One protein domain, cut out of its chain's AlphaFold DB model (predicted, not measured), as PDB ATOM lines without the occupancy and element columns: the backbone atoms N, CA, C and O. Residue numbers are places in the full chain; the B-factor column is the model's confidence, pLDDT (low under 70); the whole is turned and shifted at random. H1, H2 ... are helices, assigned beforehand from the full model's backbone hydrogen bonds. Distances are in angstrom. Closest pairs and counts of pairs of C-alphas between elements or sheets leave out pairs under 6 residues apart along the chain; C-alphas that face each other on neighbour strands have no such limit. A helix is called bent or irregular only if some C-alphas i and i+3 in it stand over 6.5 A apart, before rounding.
ATOM      1  N   GLY A  55      87.185 127.281 116.791       90.12
ATOM      2  CA  GLY A  55      88.303 126.415 117.189       90.12
ATOM      3  C   GLY A  55      89.213 125.945 116.041       90.12
ATOM      4  O   GLY A  55      90.412 125.752 116.240       90.12
ATOM      5  N   GLY A  56      88.680 125.786 114.822       93.50
ATOM      6  CA  GLY A  56      89.499 125.479 113.642       93.50
ATOM      7  C   GLY A  56      90.402 126.645 113.231       93.50
ATOM      8  O   GLY A  56      91.578 126.443 112.928       93.50
ATOM      9  N   TRP A  57      89.867 127.865 113.268       93.94
ATOM     10  CA  TRP A  57      90.620 129.086 112.998       93.94
ATOM     11  C   TRP A  57      91.646 129.368 114.096       93.94
ATOM     12  O   TRP A  57      92.799 129.673 113.790       93.94
ATOM     13  N   ASP A  58      91.268 129.175 115.357       94.81
ATOM     14  CA  ASP A  58      92.162 129.347 116.504       94.81
ATOM     15  C   ASP A  58      93.369 128.410 116.402       94.81
ATOM     16  O   ASP A  58      94.510 128.826 116.610       94.81
ATOM     17  N   TRP A  59      93.149 127.165 115.966       96.56
ATOM     18  CA  TRP A  59      94.237 126.235 115.681       96.56
ATOM     19  C   TRP A  59      95.137 126.712 114.525       96.56
ATOM     20  O   TRP A  59      96.364 126.612 114.619       96.56
ATOM     21  N   GLN A  60      94.570 127.258 113.441       97.44
ATOM     22  CA  GLN A  60      95.362 127.813 112.333       97.44
ATOM     23  C   GLN A  60      96.209 129.008 112.784       97.44
ATOM     24  O   GLN A  60      97.393 129.077 112.443       97.44
ATOM     25  N   ALA A  61      95.634 129.918 113.573       96.81
ATOM     26  CA  ALA A  61      96.339 131.056 114.152       96.81
ATOM     27  C   ALA A  61      97.480 130.582 115.068       96.81
ATOM     28  O   ALA A  61      98.626 131.002 114.905       96.81
ATOM     29  N   CYS A  62      97.206 129.598 115.929       98.00
ATOM     30  CA  CYS A  62      98.192 129.012 116.836       98.00
ATOM     31  C   CYS A  62      99.282 128.159 116.168       98.00
ATOM     32  O   CYS A  62     100.200 127.688 116.844       98.00
ATOM     33  N   THR A  63      99.224 127.955 114.852       98.06
ATOM     34  CA  THR A  63     100.216 127.165 114.116       98.06
ATOM     35  C   THR A  63     100.952 127.987 113.069       98.06
ATOM     36  O   THR A  63     102.171 128.142 113.175       98.06
ATOM     37  N   GLU A  64     100.249 128.494 112.059       97.94
ATOM     38  CA  GLU A  64     100.858 129.103 110.869       97.94
ATOM     39  C   GLU A  64     100.349 130.522 110.600       97.94
ATOM     40  O   GLU A  64     101.147 131.386 110.233       97.94
ATOM     41  N   MET A  65      99.063 130.796 110.841       96.81
ATOM     42  CA  MET A  65      98.416 132.090 110.589       96.81
ATOM     43  C   MET A  65      98.661 133.090 111.729       96.81
ATOM     44  O   MET A  65      97.738 133.720 112.242       96.81
ATOM     45  N   VAL A  66      99.923 133.235 112.136       97.06
ATOM     46  CA  VAL A  66     100.326 134.166 113.195       97.06
ATOM     47  C   VAL A  66     100.293 135.589 112.644       97.06
ATOM     48  O   VAL A  66     101.196 135.997 111.914       97.06
ATOM     49  N   MET A  67      99.253 136.344 112.994       95.81
ATOM     50  CA  MET A  67      99.037 137.722 112.546       95.81
ATOM     51  C   MET A  67      99.094 138.675 113.748       95.81
ATOM     52  O   MET A  67      98.111 138.779 114.480       95.81
ATOM     53  N   PRO A  68     100.236 139.348 113.986       94.25
ATOM     54  CA  PRO A  68     100.367 140.313 115.073       94.25
ATOM     55  C   PRO A  68      99.381 141.474 114.913       94.25
ATOM     56  O   PRO A  68      99.369 142.139 113.877       94.25
ATOM     57  N   MET A  69      98.586 141.733 115.949       93.94
ATOM     58  CA  MET A  69      97.669 142.870 116.030       93.94
ATOM     59  C   MET A  69      97.905 143.593 117.352       93.94
ATOM     60  O   MET A  69      98.039 142.945 118.384       93.94
ATOM     61  N   SER A  70      97.948 144.922 117.305       94.94
ATOM     62  CA  SER A  70      98.136 145.786 118.471       94.94
ATOM     63  C   SER A  70      97.239 147.016 118.343       94.94
ATOM     64  O   SER A  70      96.925 147.451 117.229       94.94
ATOM     65  N   SER A  71      96.889 147.628 119.467       96.25
ATOM     66  CA  SER A  71      96.250 148.942 119.552       96.25
ATOM     67  C   SER A  71      97.119 149.881 120.381       96.25
ATOM     68  O   SER A  71      97.751 149.482 121.353       96.25
ATOM     69  N   SER A  72      97.167 151.157 120.013       94.69
ATOM     70  CA  SER A  72      97.922 152.157 120.766       94.69
ATOM     71  C   SER A  72      97.116 153.424 120.995       94.69
ATOM     72  O   SER A  72      96.187 153.756 120.245       94.69
ATOM     73  N   GLU A  73      97.498 154.136 122.053       93.31
ATOM     74  CA  GLU A  73      96.951 155.444 122.368       93.31
ATOM     75  C   GLU A  73      97.325 156.442 121.257       93.31
ATOM     76  O   GLU A  73      98.476 156.536 120.832       93.31
ATOM     77  N   GLY A  74      96.333 157.170 120.741       91.44
ATOM     78  CA  GLY A  74      96.522 158.197 119.710       91.44
ATOM     79  C   GLY A  74      96.513 157.701 118.258       91.44
ATOM     80  O   GLY A  74      96.275 158.514 117.366       91.44
ATOM     81  N   LEU A  75      96.702 156.400 118.001       92.69
ATOM     82  CA  LEU A  75      96.540 155.804 116.658       92.69
ATOM     83  C   LEU A  75      95.263 154.967 116.521       92.69
ATOM     84  O   LEU A  75      94.835 154.678 115.405       92.69
ATOM     85  N   SER A  76      94.642 154.591 117.638       93.69
ATOM     86  CA  SER A  76      93.375 153.866 117.669       93.69
ATOM     87  C   SER A  76      92.436 154.446 118.730       93.69
ATOM     88  O   SER A  76      92.862 155.180 119.620       93.69
ATOM     89  N   MET A  77      91.148 154.113 118.636       93.56
ATOM     90  CA  MET A  77      90.139 154.467 119.648       93.56
ATOM     91  C   MET A  77      89.975 153.394 120.740       93.56
ATOM     92  O   MET A  77      89.072 153.498 121.568       93.56
ATOM     93  N   PHE A  78      90.798 152.343 120.706       94.06
ATOM     94  CA  PHE A  78      90.735 151.215 121.630       94.06
ATOM     95  C   PHE A  78      91.756 151.379 122.762       94.06
ATOM     96  O   PHE A  78      92.737 152.111 122.595       94.06
ATOM     97  N   PRO A  79      91.555 150.706 123.912       94.56
ATOM     98  CA  PRO A  79      92.588 150.609 124.936       94.56
ATOM     99  C   PRO A  79      93.914 150.106 124.341       94.56
ATOM    100  O   PRO A  79      93.878 149.295 123.413       94.56
ATOM    101  N   PRO A  80      95.068 150.584 124.834       96.25
ATOM    102  CA  PRO A  80      96.361 150.134 124.338       96.25
ATOM    103  C   PRO A  80      96.576 148.651 124.661       96.25
ATOM    104  O   PRO A  80      96.354 148.225 125.795       96.25
ATOM    105  N   ASP A  81      97.023 147.900 123.662       95.56
ATOM    106  CA  ASP A  81      97.360 146.482 123.743       95.56
ATOM    107  C   ASP A  81      98.516 146.193 122.781       95.56
ATOM    108  O   ASP A  81      98.451 146.529 121.595       95.56
ATOM    109  N   GLU A  82      99.599 145.607 123.288       96.25
ATOM    110  CA  GLU A  82     100.786 145.291 122.493       96.25
ATOM    111  C   GLU A  82     100.915 143.781 122.310       96.25
ATOM    112  O   GLU A  82     100.975 143.025 123.279       96.25
ATOM    113  N   PHE A  83     101.029 143.342 121.053       96.00
ATOM    114  CA  PHE A  83     101.264 141.941 120.732       96.00
ATOM    115  C   PHE A  83     102.574 141.417 121.345       96.00
ATOM    116  O   PHE A  83     103.673 141.783 120.916       96.00
ATOM    117  N   ASP A  84     102.447 140.475 122.279       97.56
ATOM    118  CA  ASP A  84     103.557 139.719 122.857       97.56
ATOM    119  C   ASP A  84     103.561 138.281 122.316       97.56
ATOM    120  O   ASP A  84     102.684 137.462 122.607       97.56
ATOM    121  N   TYR A  85     104.592 137.950 121.538       97.56
ATOM    122  CA  TYR A  85     104.730 136.619 120.952       97.56
ATOM    123  C   TYR A  85     104.931 135.507 121.994       97.56
ATOM    124  O   TYR A  85     104.501 134.378 121.760       97.56
ATOM    125  N   ALA A  86     105.614 135.777 123.110       98.06
ATOM    126  CA  ALA A  86     105.845 134.766 124.138       98.06
ATOM    127  C   ALA A  86     104.530 134.398 124.830       98.06
ATOM    128  O   ALA A  86     104.214 133.212 124.913       98.06
ATOM    129  N   LEU A  87     103.734 135.402 125.217       97.75
ATOM    130  CA  LEU A  87     102.403 135.181 125.792       97.75
ATOM    131  C   LEU A  87     101.477 134.462 124.806       97.75
ATOM    132  O   LEU A  87     100.835 133.478 125.170       97.75
ATOM    133  N   TYR A  88     101.469 134.899 123.544       97.69
ATOM    134  CA  TYR A  88     100.704 134.256 122.477       97.69
ATOM    135  C   TYR A  88     101.092 132.779 122.289       97.69
ATOM    136  O   TYR A  88     100.237 131.897 122.211       97.69
ATOM    137  N   ALA A  89     102.393 132.484 122.246       98.19
ATOM    138  CA  ALA A  89     102.886 131.124 122.071       98.19
ATOM    139  C   ALA A  89     102.559 130.219 123.267       98.19
ATOM    140  O   ALA A  89     102.253 129.044 123.058       98.19
ATOM    141  N   ASP A  90     102.626 130.741 124.491       98.44
ATOM    142  CA  ASP A  90     102.303 129.986 125.702       98.44
ATOM    143  C   ASP A  90     100.803 129.654 125.777       98.44
ATOM    144  O   ASP A  90     100.442 128.527 126.132       98.44
ATOM    145  N   ASP A  91      99.931 130.580 125.366       97.56
ATOM    146  CA  ASP A  91      98.488 130.330 125.278       97.56
ATOM    147  C   ASP A  91      98.155 129.256 124.227       97.56
ATOM    148  O   ASP A  91      97.414 128.309 124.500       97.56
ATOM    149  N   CYS A  92      98.805 129.300 123.062       98.19
ATOM    150  CA  CYS A  92      98.658 128.262 122.040       98.19
ATOM    151  C   CYS A  92      99.115 126.871 122.510       98.19
ATOM    152  O   CYS A  92      98.462 125.864 122.216       98.19
ATOM    153  N   VAL A  93     100.202 126.797 123.287       98.44
ATOM    154  CA  VAL A  93     100.648 125.534 123.894       98.44
ATOM    155  C   VAL A  93      99.620 125.036 124.906       98.44
ATOM    156  O   VAL A  93      99.324 123.843 124.936       98.44
ATOM    157  N   LYS A  94      99.045 125.930 125.712       98.19
ATOM    158  CA  LYS A  94      98.029 125.577 126.706       98.19
ATOM    159  C   LYS A  94      96.739 125.059 126.063       98.19
ATOM    160  O   LYS A  94      96.204 124.055 126.530       98.19
ATOM    161  N   ASN A  95      96.254 125.721 125.016       96.50
ATOM    162  CA  ASN A  95      94.953 125.419 124.412       96.50
ATOM    163  C   ASN A  95      95.020 124.261 123.405       96.50
ATOM    164  O   ASN A  95      94.085 123.467 123.317       96.50
ATOM    165  N   PHE A  96      96.134 124.122 122.678       97.31
ATOM    166  CA  PHE A  96      96.246 123.179 121.557       97.31
ATOM    167  C   PHE A  96      97.495 122.288 121.594       97.31
ATOM    168  O   PHE A  96      97.644 121.411 120.743       97.31
ATOM    169  N   GLY A  97      98.415 122.486 122.544       98.06
ATOM    170  CA  GLY A  97      99.658 121.710 122.631       98.06
ATOM    171  C   GLY A  97     100.652 121.990 121.499       98.06
ATOM    172  O   GLY A  97     101.591 121.218 121.302       98.06
ATOM    173  N   VAL A  98     100.458 123.075 120.745       98.00
ATOM    174  CA  VAL A  98     101.297 123.459 119.602       98.00
ATOM    175  C   VAL A  98     101.986 124.788 119.867       98.00
ATOM    176  O   VAL A  98     101.446 125.658 120.543       98.00
ATOM    177  N   ARG A  99     103.188 124.951 119.308       98.12
ATOM    178  CA  ARG A  99     103.901 126.226 119.341       98.12
ATOM    179  C   ARG A  99     103.825 126.899 117.966       98.12
ATOM    180  O   ARG A  99     104.210 126.247 116.988       98.12
ATOM    181  N   PRO A 100     103.382 128.166 117.874       98.19
ATOM    182  CA  PRO A 100     103.255 128.855 116.595       98.19
ATOM    183  C   PRO A 100     104.587 128.970 115.841       98.19
ATOM    184  O   PRO A 100     105.664 129.049 116.438       98.19
ATOM    185  N   ARG A 101     104.521 129.003 114.505       98.06
ATOM    186  CA  ARG A 101     105.668 129.191 113.602       98.06
ATOM    187  C   ARG A 101     105.513 130.517 112.843       98.06
ATOM    188  O   ARG A 101     105.135 130.510 111.674       98.06
ATOM    189  N   PRO A 102     105.859 131.669 113.449       96.38
ATOM    190  CA  PRO A 102     105.476 132.993 112.942       96.38
ATOM    191  C   PRO A 102     106.088 133.368 111.586       96.38
ATOM    192  O   PRO A 102     105.617 134.280 110.920       96.38
ATOM    193  N   ARG A 103     107.159 132.689 111.164       96.19
ATOM    194  CA  ARG A 103     107.821 132.935 109.871       96.19
ATOM    195  C   ARG A 103     107.478 131.901 108.806       96.19
ATOM    196  O   ARG A 103     108.012 131.987 107.705       96.19
ATOM    197  N   TRP A 104     106.645 130.909 109.121       96.50
ATOM    198  CA  TRP A 104     106.361 129.815 108.195       96.50
ATOM    199  C   TRP A 104     105.702 130.322 106.911       96.50
ATOM    200  O   TRP A 104     106.250 130.119 105.833       96.50
ATOM    201  N   ILE A 105     104.610 131.082 107.034       95.06
ATOM    202  CA  ILE A 105     103.868 131.626 105.887       95.06
ATOM    203  C   ILE A 105     104.749 132.516 105.005       95.06
ATOM    204  O   ILE A 105     104.750 132.370 103.787       95.06
ATOM    205  N   SER A 106     105.546 133.411 105.593       93.25
ATOM    206  CA  SER A 106     106.425 134.289 104.810       93.25
ATOM    207  C   SER A 106     107.605 133.551 104.171       93.25
ATOM    208  O   SER A 106     108.086 133.987 103.128       93.25
ATOM    209  N   THR A 107     108.046 132.432 104.753       92.31
ATOM    210  CA  THR A 107     109.082 131.565 104.168       92.31
ATOM    211  C   THR A 107     108.530 130.750 103.001       92.31
ATOM    212  O   THR A 107     109.163 130.697 101.952       92.31
ATOM    213  N   GLU A 108     107.354 130.148 103.171       91.50
ATOM    214  CA  GLU A 108     106.745 129.267 102.171       91.50
ATOM    215  C   GLU A 108     106.179 130.060 100.983       91.50
ATOM    216  O   GLU A 108     106.418 129.723  99.826       91.50
ATOM    217  N   PHE A 109     105.475 131.164 101.262       90.62
ATOM    218  CA  PHE A 109     104.750 131.944 100.250       90.62
ATOM    219  C   PHE A 109     105.461 133.245  99.844       90.62
ATOM    220  O   PHE A 109     104.932 134.034  99.063       90.62
ATOM    221  N   GLY A 110     106.673 133.483 100.350       90.12
ATOM    222  CA  GLY A 110     107.564 134.557  99.901       90.12
ATOM    223  C   GLY A 110     107.280 135.947 100.478       90.12
ATOM    224  O   GLY A 110     108.123 136.835 100.339       90.12
ATOM    225  N   GLY A 111     106.138 136.159 101.143       90.44
ATOM    226  CA  GLY A 111     105.775 137.450 101.741       90.44
ATOM    227  C   GLY A 111     105.864 138.595 100.722       90.44
ATOM    228  O   GLY A 111     105.263 138.530  99.655       90.44
ATOM    229  N   HIS A 112     106.663 139.626 101.013       90.06
ATOM    230  CA  HIS A 112     106.899 140.732 100.073       90.06
ATOM    231  C   HIS A 112     107.715 140.341  98.830       90.06
ATOM    232  O   HIS A 112     107.662 141.040  97.823       90.06
ATOM    233  N   ASN A 113     108.453 139.227  98.863       87.88
ATOM    234  CA  ASN A 113     109.188 138.700  97.712       87.88
ATOM    235  C   ASN A 113     108.358 137.657  96.942       87.88
ATOM    236  O   ASN A 113     108.850 136.592  96.557       87.88
ATOM    237  N   ILE A 114     107.076 137.962  96.733       85.69
ATOM    238  CA  ILE A 114     106.098 137.052  96.132       85.69
ATOM    239  C   ILE A 114     106.494 136.613  94.712       85.69
ATOM    240  O   ILE A 114     106.253 135.468  94.340       85.69
ATOM    241  N   SER A 115     107.181 137.467  93.943       83.94
ATOM    242  CA  SER A 115     107.658 137.145  92.589       83.94
ATOM    243  C   SER A 115     108.549 135.901  92.565       83.94
ATOM    244  O   SER A 115     108.384 135.048  91.697       83.94
ATOM    245  N   SER A 116     109.430 135.747  93.561       80.62
ATOM    246  CA  SER A 116     110.352 134.604  93.652       80.62
ATOM    247  C   SER A 116     109.651 133.252  93.846       80.62
ATOM    248  O   SER A 116     110.202 132.205  93.496       80.62
ATOM    249  N   VAL A 117     108.431 133.272  94.397       81.94
ATOM    250  CA  VAL A 117     107.599 132.083  94.608       81.94
ATOM    251  C   VAL A 117     106.623 131.896  93.445       81.94
ATOM    252  O   VAL A 117     106.488 130.785  92.934       81.94
ATOM    253  N   LEU A 118     105.994 132.971  92.961       81.25
ATOM    254  CA  LEU A 118     105.032 132.918  91.854       81.25
ATOM    255  C   LEU A 118     105.646 132.407  90.549       81.25
ATOM    256  O   LEU A 118     104.999 131.616  89.866       81.25
ATOM    257  N   GLU A 119     106.909 132.731  90.252       76.31
ATOM    258  CA  GLU A 119     107.629 132.176  89.090       76.31
ATOM    259  C   GLU A 119     107.553 130.644  88.997       76.31
ATOM    260  O   GLU A 119     107.608 130.083  87.901       76.31
ATOM    261  N   LYS A 120     107.406 129.961  90.137       70.69
ATOM    262  CA  LYS A 120     107.345 128.500  90.214       70.69
ATOM    263  C   LYS A 120     105.921 127.939  90.273       70.69
ATOM    264  O   LYS A 120     105.748 126.769  89.944       70.69
ATOM    265  N   PHE A 121     104.924 128.723  90.695       69.00
ATOM    266  CA  PHE A 121     103.618 128.184  91.111       69.00
ATOM    267  C   PHE A 121     102.378 128.927  90.587       69.00
ATOM    268  O   PHE A 121     101.284 128.367  90.666       69.00
ATOM    269  N   GLY A 122     102.488 130.137  90.028       75.50
ATOM    270  CA  GLY A 122     101.310 130.845  89.516       75.50
ATOM    271  C   GLY A 122     101.591 132.212  88.896       75.50
ATOM    272  O   GLY A 122     102.572 132.876  89.201       75.50
ATOM    273  N   SER A 123     100.698 132.666  88.023       85.56
ATOM    274  CA  SER A 123     100.736 134.002  87.417       85.56
ATOM    275  C   SER A 123      99.315 134.523  87.190       85.56
ATOM    276  O   SER A 123      98.346 133.790  87.384       85.56
ATOM    277  N   ASN A 124      99.184 135.792  86.781       88.25
ATOM    278  CA  ASN A 124      97.905 136.436  86.442       88.25
ATOM    279  C   ASN A 124      96.920 136.558  87.620       88.25
ATOM    280  O   ASN A 124      95.729 136.284  87.481       88.25
ATOM    281  N   ILE A 125      97.421 136.989  88.780       89.56
ATOM    282  CA  ILE A 125      96.616 137.216  89.985       89.56
ATOM    283  C   ILE A 125      96.285 138.706  90.094       89.56
ATOM    284  O   ILE A 125      97.170 139.553  89.973       89.56
ATOM    285  N   ILE A 126      95.014 139.022  90.341       91.75
ATOM    286  CA  ILE A 126      94.543 140.382  90.611       91.75
ATOM    287  C   ILE A 126      94.181 140.468  92.093       91.75
ATOM    288  O   ILE A 126      93.262 139.785  92.542       91.75
ATOM    289  N   PHE A 127      94.883 141.327  92.832       92.69
ATOM    290  CA  PHE A 127      94.533 141.690  94.204       92.69
ATOM    291  C   PHE A 127      93.680 142.958  94.170       92.69
ATOM    292  O   PHE A 127      94.108 143.980  93.636       92.69
ATOM    293  N   PHE A 128      92.463 142.893  94.704       94.56
ATOM    294  CA  PHE A 128      91.596 144.058  94.869       94.56
ATOM    295  C   PHE A 128      91.373 144.300  96.359       94.56
ATOM    296  O   PHE A 128      91.101 143.365  97.105       94.56
ATOM    297  N   ASN A 129      91.475 145.559  96.779       96.31
ATOM    298  CA  ASN A 129      91.306 145.973  98.168       96.31
ATOM    299  C   ASN A 129      90.307 147.127  98.258       96.31
ATOM    300  O   ASN A 129      90.243 147.987  97.376       96.31
ATOM    301  N   GLY A 130      89.515 147.140  99.329       96.31
ATOM    302  CA  GLY A 130      88.591 148.229  99.633       96.31
ATOM    303  C   GLY A 130      89.205 149.219 100.620       96.31
ATOM    304  O   GLY A 130      89.798 148.813 101.608       96.31
ATOM    305  N   LEU A 131      88.995 150.522 100.413       95.94
ATOM    306  CA  LEU A 131      89.522 151.562 101.316       95.94
ATOM    307  C   LEU A 131      88.930 151.529 102.733       95.94
ATOM    308  O   LEU A 131      89.508 152.096 103.651       95.94
ATOM    309  N   LEU A 132      87.755 150.917 102.902       96.12
ATOM    310  CA  LEU A 132      87.094 150.772 104.205       96.12
ATOM    311  C   LEU A 132      87.418 149.437 104.887       96.12
ATOM    312  O   LEU A 132      86.930 149.194 105.987       96.12
ATOM    313  N   ASP A 133      88.186 148.565 104.229       96.06
ATOM    314  CA  ASP A 133      88.556 147.266 104.776       96.06
ATOM    315  C   ASP A 133      89.780 147.416 105.693       96.06
ATOM    316  O   ASP A 133      90.851 147.793 105.201       96.06
ATOM    317  N   PRO A 134      89.672 147.114 107.003       94.50
ATOM    318  CA  PRO A 134      90.824 147.157 107.901       94.50
ATOM    319  C   PRO A 134      91.946 146.193 107.481       94.50
ATOM    320  O   PRO A 134      93.106 146.451 107.800       94.50
ATOM    321  N   TRP A 135      91.644 145.127 106.728       95.62
ATOM    322  CA  TRP A 135      92.648 144.166 106.254       95.62
ATOM    323  C   TRP A 135      93.453 144.647 105.046       95.62
ATOM    324  O   TRP A 135      94.518 144.093 104.767       95.62
ATOM    325  N   SER A 136      93.005 145.705 104.362       95.56
ATOM    326  CA  SER A 136      93.686 146.238 103.175       95.56
ATOM    327  C   SER A 136      95.140 146.641 103.445       95.56
ATOM    328  O   SER A 136      95.994 146.459 102.579       95.56
ATOM    329  N   GLY A 137      95.454 147.098 104.664       91.75
ATOM    330  CA  GLY A 137      96.821 147.433 105.076       91.75
ATOM    331  C   GLY A 137      97.781 146.237 105.131       91.75
ATOM    332  O   GLY A 137      98.991 146.433 105.050       91.75
ATOM    333  N   GLY A 138      97.262 145.011 105.246       91.00
ATOM    334  CA  GLY A 138      98.048 143.773 105.166       91.00
ATOM    335  C   GLY A 138      98.110 143.167 103.759       91.00
ATOM    336  O   GLY A 138      98.852 142.210 103.536       91.00
ATOM    337  N   GLY A 139      97.327 143.698 102.818       88.12
ATOM    338  CA  GLY A 139      97.257 143.225 101.439       88.12
ATOM    339  C   GLY A 139      98.284 143.879 100.512       88.12
ATOM    340  O   GLY A 139      99.010 144.803 100.877       88.12
TER     341      GLY A 139
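AT A GLANCE: This is residues 55 to 139 of the 141 residues of an uncharacterized protein of Hordeum vulgare subsp. vulgare (UniProt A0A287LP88). This is an open, loosely built frame shaped roughly like a U: H1 and H2 lie close at one end of its base, and H3 and H4 follow on along the base. Two long stretches make its arms: residues 62 to 84 run out from H1 and fold back to H2, and residues 122 to 133 run from H4 to the small H5, with residues 130 to 135 sticking out. The printed part has 85 residues, with five named helices in the order H1, H2, H3, H4, H5 and no named strand; the class is all helix, though under half of the residues, 40 of the 85, are in named elements. The whole is loose, with a radius of gyration of the C-alphas of 15.9 A and spans of 40 by 36 by 21 A.

HOW THE PARTS SIT: Start at the first printed residue, where H1 takes residues 55 to 61; after a long link comes H2, residues 85 to 96. H1 and H2 are close but not clearly touching; their closest C-alphas, those of Trp 59 and Phe 96, are 6.9 A apart. Their lines stand at a shallow tilt of 32 degrees, and they run opposite ways. Go on to H3, residues 104 to 108, which is apart from H2, and to H4, residues 111 to 121. H3 and H4 are close but not clearly touching; their closest C-alphas, those of Ile 105 and Gly 111, are 7.4 A apart. Last comes H5, residues 134 to 138, which touches no helix. In H1, H2 and H3 every O i to N i+4 pair is within hydrogen-bond range; in H4 it is 3 of 7, beside 6 of 8 O i to N i+3 pairs, and in H5 it is 0 of 1, beside 1 of 2.

IN THESE COORDINATES: Find C-alpha 55 at (88.303, 126.415, 117.189); from there H1 runs 9.8 A to C-alpha 61. H2 begins at C-alpha 85, at (104.730, 136.619, 120.952), and measures 15.9 A. H3 measures 6.1 A. H4 measures 14.3 A and is irregular, with C-alphas 112 and 115 lying 8.3 A apart. H5 measures 8.4 A and ends at C-alpha 138, at (98.048, 143.773, 105.166); it is irregular, but only just, with C-alphas 134 and 137 lying 6.6 A apart.

THE WHOLE: Look for the two C-alphas farthest apart at Pro 79 and Lys 120, 43.7 A from each other. The printed part has no cut. The links H1 to H2, 23 residues, and H4 to H5, 12 residues, are long; H2 to H3 is short and H3 to H4 tight. The mean pLDDT of the printed part is 93.1, and residue 121 is under 70.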